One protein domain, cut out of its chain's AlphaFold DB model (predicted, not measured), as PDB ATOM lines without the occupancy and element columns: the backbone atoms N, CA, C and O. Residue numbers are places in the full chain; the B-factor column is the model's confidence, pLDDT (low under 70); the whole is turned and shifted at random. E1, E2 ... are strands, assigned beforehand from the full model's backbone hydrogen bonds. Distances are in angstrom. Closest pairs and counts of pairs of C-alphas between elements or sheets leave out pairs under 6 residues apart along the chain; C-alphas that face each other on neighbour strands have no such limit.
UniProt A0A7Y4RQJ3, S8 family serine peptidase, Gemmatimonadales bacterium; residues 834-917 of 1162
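AT A GLANCE: This is residues 834 to 917 of the 1162 residues of the protein "S8 family serine peptidase" of Gemmatimonadales bacterium (UniProt A0A7Y4RQJ3). What shape is this? It is a small, partly closed barrel: the strongly twisted antiparallel sheet E3 E1 E5 E6 is one wall, with the antiparallel pair E2 and E4 across from it. What builds it? The printed part has 84 residues, six strands in order E1 to E6 and no named helix: all strand, with under half of the residues in named elements. It is compact, spanning 35 by 27 by 24 A, with a radius of gyration of the C-alphas of 12.6 A.

HOW THE PARTS SIT: Which strands are inner? E1, residues 834 to 842, and E5, residues 890 to 898, are, with N 837 and O 895 2.9 A apart. What makes the smaller sheet? E2, residues 849 to 852, and E4, residues 883 to 886, do, with N 852 and O 883 2.8 A apart.

IN THESE COORDINATES: Where does E1 begin? C-alpha 834 is at (28.844, 52.512, 7.267). Where are the edge strands? E3 is residues 871 to 874; E6, residues 904 to 912, ends at (24.429, 34.467, -1.519).

THE WHOLE: Which link is long? Residues 853 to 870 are. Where is pLDDT under 70? Residues 872 to 880 are among them.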
ATOM      1  N   TYR A 834      30.065  53.308   7.199       69.62
ATOM      2  CA  TYR A 834      28.844  52.512   7.267       69.62
ATOM      3  C   TYR A 834      29.150  51.143   7.868       69.62
ATOM      4  O   TYR A 834      30.044  50.444   7.398       69.62
ATOM      5  N   ALA A 835      28.391  50.732   8.880       77.81
ATOM      6  CA  ALA A 835      28.374  49.345   9.328       77.81
ATOM      7  C   ALA A 835      27.413  48.534   8.453       77.81
ATOM      8  O   ALA A 835      26.281  48.963   8.215       77.81
ATOM      9  N   LEU A 836      27.850  47.359   7.995       78.12
ATOM     10  CA  LEU A 836      26.997  46.427   7.264       78.12
ATOM     11  C   LEU A 836      26.466  45.380   8.238       78.12
ATOM     12  O   LEU A 836      27.201  44.520   8.719       78.12
ATOM     13  N   VAL A 837      25.171  45.450   8.529       80.69
ATOM     14  CA  VAL A 837      24.493  44.479   9.389       80.69
ATOM     15  C   VAL A 837      23.747  43.499   8.500       80.69
ATOM     16  O   VAL A 837      22.887  43.914   7.728       80.69
ATOM     17  N   HIS A 838      24.063  42.209   8.594       84.19
ATOM     18  CA  HIS A 838      23.322  41.169   7.888       84.19
ATOM     19  C   HIS A 838      22.315  40.476   8.811       84.19
ATOM     20  O   HIS A 838      22.602  40.192   9.972       84.19
ATOM     21  N   GLU A 839      21.146  40.167   8.270       87.81
ATOM     22  CA  GLU A 839      20.126  39.314   8.870       87.81
ATOM     23  C   GLU A 839      19.962  38.080   7.973       87.81
ATOM     24  O   GLU A 839      19.724  38.216   6.770       87.81
ATOM     25  N   LEU A 840      20.120  36.874   8.526       85.88
ATOM     26  CA  LEU A 840      19.934  35.633   7.772       85.88
ATOM     27  C   LEU A 840      18.427  35.363   7.621       85.88
ATOM     28  O   LEU A 840      17.758  35.031   8.594       85.88
ATOM     29  N   LEU A 841      17.891  35.508   6.408       89.12
ATOM     30  CA  LEU A 841      16.468  35.288   6.124       89.12
ATOM     31  C   LEU A 841      16.155  33.804   5.890       89.12
ATOM     32  O   LEU A 841      15.073  33.335   6.230       89.12
ATOM     33  N   SER A 842      17.095  33.054   5.304       88.44
ATOM     34  CA  SER A 842      16.998  31.596   5.181       88.44
ATOM     35  C   SER A 842      18.373  30.960   4.982       88.44
ATOM     36  O   SER A 842      19.133  31.431   4.133       88.44
ATOM     37  N   GLY A 843      18.661  29.870   5.697       86.12
ATOM     38  CA  GLY A 843      19.913  29.116   5.605       86.12
ATOM     39  C   GLY A 843      20.263  28.387   6.910       86.12
ATOM     40  O   GLY A 843      19.591  28.612   7.919       86.12
ATOM     41  N   PRO A 844      21.297  27.526   6.918       83.31
ATOM     42  CA  PRO A 844      21.847  26.949   8.145       83.31
ATOM     43  C   PRO A 844      22.348  28.041   9.102       83.31
ATOM     44  O   PRO A 844      22.993  28.998   8.668       83.31
ATOM     45  N   ALA A 845      22.070  27.907  10.403       78.62
ATOM     46  CA  ALA A 845      22.430  28.910  11.413       78.62
ATOM     47  C   ALA A 845      23.952  29.102  11.585       78.62
ATOM     48  O   ALA A 845      24.390  30.116  12.119       78.62
ATOM     49  N   ASP A 846      24.751  28.141  11.121       80.81
ATOM     50  CA  ASP A 846      26.214  28.147  11.128       80.81
ATOM     51  C   ASP A 846      26.837  28.702   9.831       80.81
ATOM     52  O   ASP A 846      28.060  28.662   9.666       80.81
ATOM     53  N   THR A 847      26.026  29.255   8.918       80.38
ATOM     54  CA  THR A 847      26.517  29.881   7.683       80.38
ATOM     55  C   THR A 847      27.485  31.021   7.999       80.38
ATOM     56  O   THR A 847      27.138  31.978   8.693       80.38
ATOM     57  N   ARG A 848      28.691  30.969   7.423       82.06
ATOM     58  CA  ARG A 848      29.670  32.057   7.520       82.06
ATOM     59  C   ARG A 848      29.517  33.003   6.338       82.06
ATOM     60  O   ARG A 848      29.593  32.563   5.192       82.06
ATOM     61  N   ILE A 849      29.344  34.291   6.624       80.31
ATOM     62  CA  ILE A 849      29.305  35.358   5.619       80.31
ATOM     63  C   ILE A 849      30.655  36.069   5.611       80.31
ATOM     64  O   ILE A 849      31.117  36.543   6.649       80.31
ATOM     65  N   ALA A 850      31.285  36.134   4.442       82.81
ATOM     66  CA  ALA A 850      32.563  36.804   4.235       82.81
ATOM     67  C   ALA A 850      32.384  38.054   3.368       82.81
ATOM     68  O   ALA A 850      31.583  38.050   2.429       82.81
ATOM     69  N   TYR A 851      33.152  39.097   3.678       83.19
ATOM     70  CA  TYR A 851      33.097  40.403   3.027       83.19
ATOM     71  C   TYR A 851      34.446  40.731   2.394       83.19
ATOM     72  O   TYR A 851      35.495  40.537   3.014       83.19
ATOM     73  N   PHE A 852      34.404  41.250   1.173       80.44
ATOM     74  CA  PHE A 852      35.570  41.564   0.358       80.44
ATOM     75  C   PHE A 852      35.449  42.981  -0.202       80.44
ATOM     76  O   PHE A 852      34.343  43.505  -0.370       80.44
ATOM     77  N   ASP A 853      36.585  43.598  -0.507       79.31
ATOM     78  CA  ASP A 853      36.624  44.860  -1.238       79.31
ATOM     79  C   ASP A 853      36.246  44.678  -2.723       79.31
ATOM     80  O   ASP A 853      36.024  43.565  -3.211       79.31
ATOM     81  N   GLY A 854      36.179  45.787  -3.466       73.88
ATOM     82  CA  GLY A 854      35.831  45.788  -4.891       73.88
ATOM     83  C   GLY A 854      36.830  45.053  -5.794       73.88
ATOM     84  O   GLY A 854      36.539  44.855  -6.971       73.88
ATOM     85  N   THR A 855      37.986  44.637  -5.264       78.56
ATOM     86  CA  THR A 855      38.999  43.835  -5.967       78.56
ATOM     87  C   THR A 855      38.909  42.339  -5.643       78.56
ATOM     88  O   THR A 855      39.635  41.540  -6.233       78.56
ATOM     89  N   GLY A 856      38.006  41.941  -4.740       74.44
ATOM     90  CA  GLY A 856      37.827  40.552  -4.313       74.44
ATOM     91  C   GLY A 856      38.764  40.103  -3.193       74.44
ATOM     92  O   GLY A 856      38.806  38.910  -2.895       74.44
ATOM     93  N   GLN A 857      39.496  41.020  -2.551       80.56
ATOM     94  CA  GLN A 857      40.319  40.707  -1.379       80.56
ATOM     95  C   GLN A 857      39.501  40.828  -0.084       80.56
ATOM     96  O   GLN A 857      38.651  41.715   0.003       80.56
ATOM     97  N   PRO A 858      39.712  39.961   0.930       77.69
ATOM     98  CA  PRO A 858      38.996  40.058   2.203       77.69
ATOM     99  C   PRO A 858      39.178  41.441   2.829       77.69
ATOM    100  O   PRO A 858      40.290  41.975   2.814       77.69
ATOM    101  N   LEU A 859      38.115  42.012   3.407       69.56
ATOM    102  CA  LEU A 859      38.233  43.314   4.064       69.56
ATOM    103  C   LEU A 859      39.298  43.250   5.183       69.56
ATOM    104  O   LEU A 859      39.306  42.296   5.970       69.56
ATOM    105  N   PRO A 860      40.211  44.236   5.275       72.81
ATOM    106  CA  PRO A 860      41.265  44.252   6.283       72.81
ATOM    107  C   PRO A 860      40.726  44.157   7.718       72.81
ATOM    108  O   PRO A 860      39.684  44.718   8.036       72.81
ATOM    109  N   ALA A 861      41.490  43.554   8.636       61.84
ATOM    110  CA  ALA A 861      41.076  43.365  10.036       61.84
ATOM    111  C   ALA A 861      40.743  44.669  10.796       61.84
ATOM    112  O   ALA A 861      40.017  44.638  11.781       61.84
ATOM    113  N   HIS A 862      41.249  45.818  10.339       64.12
ATOM    114  CA  HIS A 862      40.917  47.134  10.894       64.12
ATOM    115  C   HIS A 862      39.605  47.721  10.344       64.12
ATOM    116  O   HIS A 862      39.298  48.867  10.637       64.12
ATOM    117  N   GLN A 863      38.868  46.981   9.514       64.81
ATOM    118  CA  GLN A 863      37.538  47.316   8.988       64.81
ATOM    119  C   GLN A 863      36.466  46.380   9.565       64.81
ATOM    120  O   GLN A 863      35.419  46.146   8.968       64.81
ATOM    121  N   VAL A 864      36.748  45.803  10.731       58.34
ATOM    122  CA  VAL A 864      35.875  44.883  11.454       58.34
ATOM    123  C   VAL A 864      35.846  45.329  12.917       58.34
ATOM    124  O   VAL A 864      36.893  45.642  13.482       58.34
ATOM    125  N   ASP A 865      34.656  45.429  13.514       61.66
ATOM    126  CA  ASP A 865      34.497  45.822  14.918       61.66
ATOM    127  C   ASP A 865      34.974  44.719  15.885       61.66
ATOM    128  O   ASP A 865      35.300  43.593  15.500       61.66
ATOM    129  N   ASP A 866      34.997  45.041  17.175       46.97
ATOM    130  CA  ASP A 866      35.374  44.144  18.273       46.97
ATOM    131  C   ASP A 866      34.460  42.911  18.422       46.97
ATOM    132  O   ASP A 866      34.786  41.977  19.155       46.97
ATOM    133  N   ARG A 867      33.336  42.875  17.697       47.44
ATOM    134  CA  ARG A 867      32.409  41.740  17.610       47.44
ATOM    135  C   ARG A 867      32.497  40.999  16.278       47.44
ATOM    136  O   ARG A 867      31.658  40.137  16.016       47.44
ATOM    137  N   GLY A 868      33.485  41.307  15.440       56.12
ATOM    138  CA  GLY A 868      33.672  40.650  14.151       56.12
ATOM    139  C   GLY A 868      32.745  41.164  13.043       56.12
ATOM    140  O   GLY A 868      32.627  40.504  12.010       56.12
ATOM    141  N   ARG A 869      32.068  42.307  13.225       64.81
ATOM    142  CA  ARG A 869      31.152  42.873  12.223       64.81
ATOM    143  C   ARG A 869      31.886  43.852  11.308       64.81
ATOM    144  O   ARG A 869      32.516  44.784  11.803       64.81
ATOM    145  N   PRO A 870      31.806  43.682   9.984       66.88
ATOM    146  CA  PRO A 870      32.516  44.538   9.049       66.88
ATOM    147  C   PRO A 870      31.863  45.917   8.937       66.88
ATOM    148  O   PRO A 870      30.636  46.057   8.902       66.88
ATOM    149  N   TYR A 871      32.697  46.944   8.824       71.75
ATOM    150  CA  TYR A 871      32.298  48.292   8.453       71.75
ATOM    151  C   TYR A 871      33.152  48.776   7.287       71.75
ATOM    152  O   TYR A 871      34.305  48.391   7.132       71.75
ATOM    153  N   VAL A 872      32.581  49.635   6.452       63.16
ATOM    154  CA  VAL A 872      33.253  50.164   5.268       63.16
ATOM    155  C   VAL A 872      33.246  51.677   5.353       63.16
ATOM    156  O   VAL A 872      32.201  52.305   5.534       63.16
ATOM    157  N   THR A 873      34.429  52.270   5.242       60.00
ATOM    158  CA  THR A 873      34.581  53.719   5.128       60.00
ATOM    159  C   THR A 873      34.552  54.073   3.653       60.00
ATOM    160  O   THR A 873      35.425  53.643   2.902       60.00
ATOM    161  N   VAL A 874      33.537  54.826   3.233       55.81
ATOM    162  CA  VAL A 874      33.418  55.290   1.851       55.81
ATOM    163  C   VAL A 874      33.859  56.753   1.817       55.81
ATOM    164  O   VAL A 874      33.203  57.596   2.443       55.81
ATOM    165  N   PRO A 875      34.972  57.087   1.135       52.00
ATOM    166  CA  PRO A 875      35.406  58.467   0.989       52.00
ATOM    167  C   PRO A 875      34.305  59.336   0.385       52.00
ATOM    168  O   PRO A 875      33.553  58.905  -0.491       52.00
ATOM    169  N   PHE A 876      34.193  60.579   0.857       43.59
ATOM    170  CA  PHE A 876      33.170  61.500   0.372       43.59
ATOM    171  C   PHE A 876      33.382  61.768  -1.130       43.59
ATOM    172  O   PHE A 876      34.354  62.420  -1.503       43.59
ATOM    173  N   GLY A 877      32.484  61.256  -1.980       45.91
ATOM    174  CA  GLY A 877      32.556  61.389  -3.442       45.91
ATOM    175  C   GLY A 877      32.981  60.132  -4.216       45.91
ATOM    176  O   GLY A 877      32.971  60.176  -5.442       45.91
ATOM    177  N   GLU A 878      33.296  59.018  -3.548       50.41
ATOM    178  CA  GLU A 878      33.627  57.740  -4.199       50.41
ATOM    179  C   GLU A 878      32.517  56.693  -3.997       50.41
ATOM    180  O   GLU A 878      31.838  56.680  -2.971       50.41
ATOM    181  N   SER A 879      32.319  55.794  -4.968       56.03
ATOM    182  CA  SER A 879      31.467  54.608  -4.810       56.03
ATOM    183  C   SER A 879      32.338  53.401  -4.458       56.03
ATOM    184  O   SER A 879      33.052  52.883  -5.317       56.03
ATOM    185  N   GLY A 880      32.285  52.937  -3.209       59.62
ATOM    186  CA  GLY A 880      32.916  51.675  -2.818       59.62
ATOM    187  C   GLY A 880      32.047  50.484  -3.230       59.62
ATOM    188  O   GLY A 880      30.877  50.430  -2.863       59.62
ATOM    189  N   THR A 881      32.604  49.520  -3.969       72.56
ATOM    190  CA  THR A 881      31.942  48.220  -4.192       72.56
ATOM    191  C   THR A 881      32.393  47.253  -3.104       72.56
ATOM    192  O   THR A 881      33.590  47.072  -2.907       72.56
ATOM    193  N   VAL A 882      31.443  46.637  -2.401       78.06
ATOM    194  CA  VAL A 882      31.701  45.581  -1.410       78.06
ATOM    195  C   VAL A 882      31.134  44.287  -1.968       78.06
ATOM    196  O   VAL A 882      29.973  44.264  -2.382       78.06
ATOM    197  N   LEU A 883      31.931  43.222  -1.993       82.38
ATOM    198  CA  LEU A 883      31.466  41.893  -2.387       82.38
ATOM    199  C   LEU A 883      31.178  41.063  -1.136       82.38
ATOM    200  O   LEU A 883      31.915  41.129  -0.152       82.38
ATOM    201  N   VAL A 884      30.117  40.263  -1.168       85.69
ATOM    202  CA  VAL A 884      29.707  39.408  -0.049       85.69
ATOM    203  C   VAL A 884      29.492  37.989  -0.556       85.69
ATOM    204  O   VAL A 884      28.903  37.783  -1.612       85.69
ATOM    205  N   SER A 885      29.980  36.999   0.185       88.38
ATOM    206  CA  SER A 885      29.772  35.575  -0.115       88.38
ATOM    207  C   SER A 885      29.333  34.826   1.137       88.38
ATOM    208  O   SER A 885      29.555  35.299   2.254       88.38
ATOM    209  N   ALA A 886      28.745  33.648   0.957       90.00
ATOM    210  CA  ALA A 886      28.374  32.763   2.050       90.00
ATOM    211  C   ALA A 886      28.913  31.349   1.809       90.00
ATOM    212  O   ALA A 886      28.915  30.861   0.681       90.00
ATOM    213  N   SER A 887      29.338  30.661   2.873       85.25
ATOM    214  CA  SER A 887      29.876  29.292   2.783       85.25
ATOM    215  C   SER A 887      28.880  28.268   2.215       85.25
ATOM    216  O   SER A 887      29.285  27.233   1.693       85.25
ATOM    217  N   THR A 888      27.583  28.561   2.304       84.25
ATOM    218  CA  THR A 888      26.470  27.767   1.770       84.25
ATOM    219  C   THR A 888      25.412  28.698   1.171       84.25
ATOM    220  O   THR A 888      25.333  29.851   1.597       84.25
ATOM    221  N   PRO A 889      24.584  28.237   0.213       91.38
ATOM    222  CA  PRO A 889      23.516  29.054  -0.355       91.38
ATOM    223  C   PRO A 889      22.539  29.566   0.713       91.38
ATOM    224  O   PRO A 889      21.912  28.765   1.408       91.38
ATOM    225  N   VAL A 890      22.393  30.886   0.836       92.69
ATOM    226  CA  VAL A 890      21.520  31.547   1.822       92.69
ATOM    227  C   VAL A 890      20.828  32.769   1.235       92.69
ATOM    228  O   VAL A 890      21.304  33.363   0.272       92.69
ATOM    229  N   ARG A 891      19.719  33.188   1.852       90.88
ATOM    230  CA  ARG A 891      19.180  34.540   1.662       90.88
ATOM    231  C   ARG A 891      19.495  35.381   2.877       90.88
ATOM    232  O   ARG A 891      19.237  34.958   4.003       90.88
ATOM    233  N   VAL A 892      20.033  36.566   2.638       85.81
ATOM    234  CA  VAL A 892      20.413  37.512   3.684       85.81
ATOM    235  C   VAL A 892      19.892  38.893   3.336       85.81
ATOM    236  O   VAL A 892      19.882  39.279   2.171       85.81
ATOM    237  N   ARG A 893      19.478  39.650   4.344       89.38
ATOM    238  CA  ARG A 893      19.206  41.079   4.220       89.38
ATOM    239  C   ARG A 893      20.408  41.834   4.753       89.38
ATOM    240  O   ARG A 893      20.751  41.661   5.916       89.38
ATOM    241  N   ILE A 894      21.054  42.648   3.926       83.94
ATOM    242  CA  ILE A 894      22.181  43.488   4.341       83.94
ATOM    243  C   ILE A 894      21.687  44.925   4.473       83.94
ATOM    244  O   ILE A 894      21.188  45.516   3.518       83.94
ATOM    245  N   THR A 895      21.842  45.479   5.670       81.00
ATOM    246  CA  THR A 895      21.444  46.838   6.034       81.00
ATOM    247  C   THR A 895      22.694  47.688   6.236       81.00
ATOM    248  O   THR A 895      23.531  47.356   7.080       81.00
ATOM    249  N   ALA A 896      22.822  48.787   5.490       74.50
ATOM    250  CA  ALA A 896      23.909  49.748   5.672       74.50
ATOM    251  C   ALA A 896      23.502  50.830   6.683       74.50
ATOM    252  O   ALA A 896      22.551  51.587   6.465       74.50
ATOM    253  N   VAL A 897      24.233  50.918   7.793       68.81
ATOM    254  CA  VAL A 897      23.952  51.854   8.887       68.81
ATOM    255  C   VAL A 897      25.079  52.872   8.976       68.81
ATOM    256  O   VAL A 897      26.216  52.505   9.260       68.81
ATOM    257  N   SER A 898      24.776  54.151   8.733       68.19
ATOM    258  CA  SER A 898      25.748  55.232   8.952       68.19
ATOM    259  C   SER A 898      26.149  55.283  10.425       68.19
ATOM    260  O   SER A 898      25.283  55.320  11.302       68.19
ATOM    261  N   LEU A 899      27.455  55.317  10.691       59.38
ATOM    262  CA  LEU A 899      28.012  55.395  12.042       59.38
ATOM    263  C   LEU A 899      27.920  56.807  12.654       59.38
ATOM    264  O   LEU A 899      28.124  56.946  13.854       59.38
ATOM    265  N   ASN A 900      27.548  57.825  11.865       53.72
ATOM    266  CA  ASN A 900      27.469  59.234  12.281       53.72
ATOM    267  C   ASN A 900      26.020  59.751  12.526       53.72
ATOM    268  O   ASN A 900      25.819  60.959  12.477       53.72
ATOM    269  N   ASN A 901      25.030  58.871  12.787       47.78
ATOM    270  CA  ASN A 901      23.567  59.142  12.940       47.78
ATOM    271  C   ASN A 901      22.852  59.580  11.619       47.78
ATOM    272  O   ASN A 901      23.418  60.300  10.814       47.78
ATOM    273  N   GLU A 902      21.613  59.226  11.232       48.19
ATOM    274  CA  GLU A 902      20.540  58.412  11.821       48.19
ATOM    275  C   GLU A 902      19.516  57.880  10.778       48.19
ATOM    276  O   GLU A 902      18.310  57.884  11.008       48.19
ATOM    277  N   VAL A 903      19.959  57.397   9.612       44.25
ATOM    278  CA  VAL A 903      19.049  56.815   8.604       44.25
ATOM    279  C   VAL A 903      19.568  55.444   8.169       44.25
ATOM    280  O   VAL A 903      20.725  55.328   7.762       44.25
ATOM    281  N   VAL A 904      18.720  54.407   8.251       49.50
ATOM    282  CA  VAL A 904      18.884  53.202   7.418       49.50
ATOM    283  C   VAL A 904      18.730  53.694   5.990       49.50
ATOM    284  O   VAL A 904      17.618  54.012   5.575       49.50
ATOM    285  N   LYS A 905      19.846  53.891   5.285       56.38
ATOM    286  CA  LYS A 905      19.790  54.509   3.957       56.38
ATOM    287  C   LYS A 905      19.201  53.552   2.925       56.38
ATOM    288  O   LYS A 905      18.539  54.029   2.014       56.38
ATOM    289  N   ASP A 906      19.401  52.246   3.107       61.09
ATOM    290  CA  ASP A 906      18.763  51.201   2.312       61.09
ATOM    291  C   ASP A 906      18.979  49.810   2.942       61.09
ATOM    292  O   ASP A 906      19.923  49.611   3.719       61.09
ATOM    293  N   ALA A 907      18.124  48.844   2.600       76.69
ATOM    294  CA  ALA A 907      18.312  47.433   2.940       76.69
ATOM    295  C   ALA A 907      18.128  46.579   1.684       76.69
ATOM    296  O   ALA A 907      17.105  46.671   1.009       76.69
ATOM    297  N   VAL A 908      19.106  45.724   1.387       81.62
ATOM    298  CA  VAL A 908      19.090  44.889   0.181       81.62
ATOM    299  C   VAL A 908      19.041  43.423   0.577       81.62
ATOM    300  O   VAL A 908      19.862  42.948   1.363       81.62
ATOM    301  N   GLU A 909      18.081  42.691   0.020       88.50
ATOM    302  CA  GLU A 909      18.022  41.236   0.142       88.50
ATOM    303  C   GLU A 909      18.820  40.579  -0.984       88.50
ATOM    304  O   GLU A 909      18.591  40.840  -2.164       88.50
ATOM    305  N   LEU A 910      19.758  39.712  -0.613       87.88
ATOM    306  CA  LEU A 910      20.651  39.014  -1.528       87.88
ATOM    307  C   LEU A 910      20.524  37.505  -1.332       87.88
ATOM    308  O   LEU A 910      20.448  37.013  -0.205       87.88
ATOM    309  N   SER A 911      20.546  36.766  -2.441       89.56
ATOM    310  CA  SER A 911      20.802  35.323  -2.418       89.56
ATOM    311  C   SER A 911      22.304  35.112  -2.592       89.56
ATOM    312  O   SER A 911      22.838  35.385  -3.664       89.56
ATOM    313  N   LEU A 912      22.985  34.683  -1.532       89.44
ATOM    314  CA  LEU A 912      24.429  34.467  -1.519       89.44
ATOM    315  C   LEU A 912      24.746  32.986  -1.685       89.44
ATOM    316  O   LEU A 912      24.079  32.141  -1.099       89.44
ATOM    317  N   GLY A 913      25.793  32.687  -2.445       85.50
ATOM    318  CA  GLY A 913      26.433  31.376  -2.497       85.50
ATOM    319  C   GLY A 913      27.937  31.503  -2.236       85.50
ATOM    320  O   GLY A 913      28.394  32.574  -1.823       85.50
ATOM    321  N   PRO A 914      28.727  30.449  -2.504       83.19
ATOM    322  CA  PRO A 914      30.178  30.483  -2.309       83.19
ATOM    323  C   PRO A 914      30.898  31.457  -3.256       83.19
ATOM    324  O   PRO A 914      32.023  31.859  -2.978       83.19
ATOM    325  N   ALA A 915      30.259  31.864  -4.357       86.50
ATOM    326  CA  ALA A 915      30.761  32.927  -5.222       86.50
ATOM    327  C   ALA A 915      30.402  34.317  -4.642       86.50
ATOM    328  O   ALA A 915      29.236  34.531  -4.300       86.50
ATOM    329  N   PRO A 916      31.354  35.268  -4.546       86.75
ATOM    330  CA  PRO A 916      31.079  36.630  -4.086       86.75
ATOM    331  C   PRO A 916      30.111  37.377  -5.005       86.75
ATOM    332  O   PRO A 916      30.251  37.352  -6.226       86.75
ATOM    333  N   VAL A 917      29.153  38.086  -4.408       84.44
ATOM    334  CA  VAL A 917      28.152  38.911  -5.095       84.44
ATOM    335  C   VAL A 917      28.306  40.363  -4.624       84.44
ATOM    336  O   VAL A 917      28.407  40.587  -3.415       84.44
TER     337      VAL A 917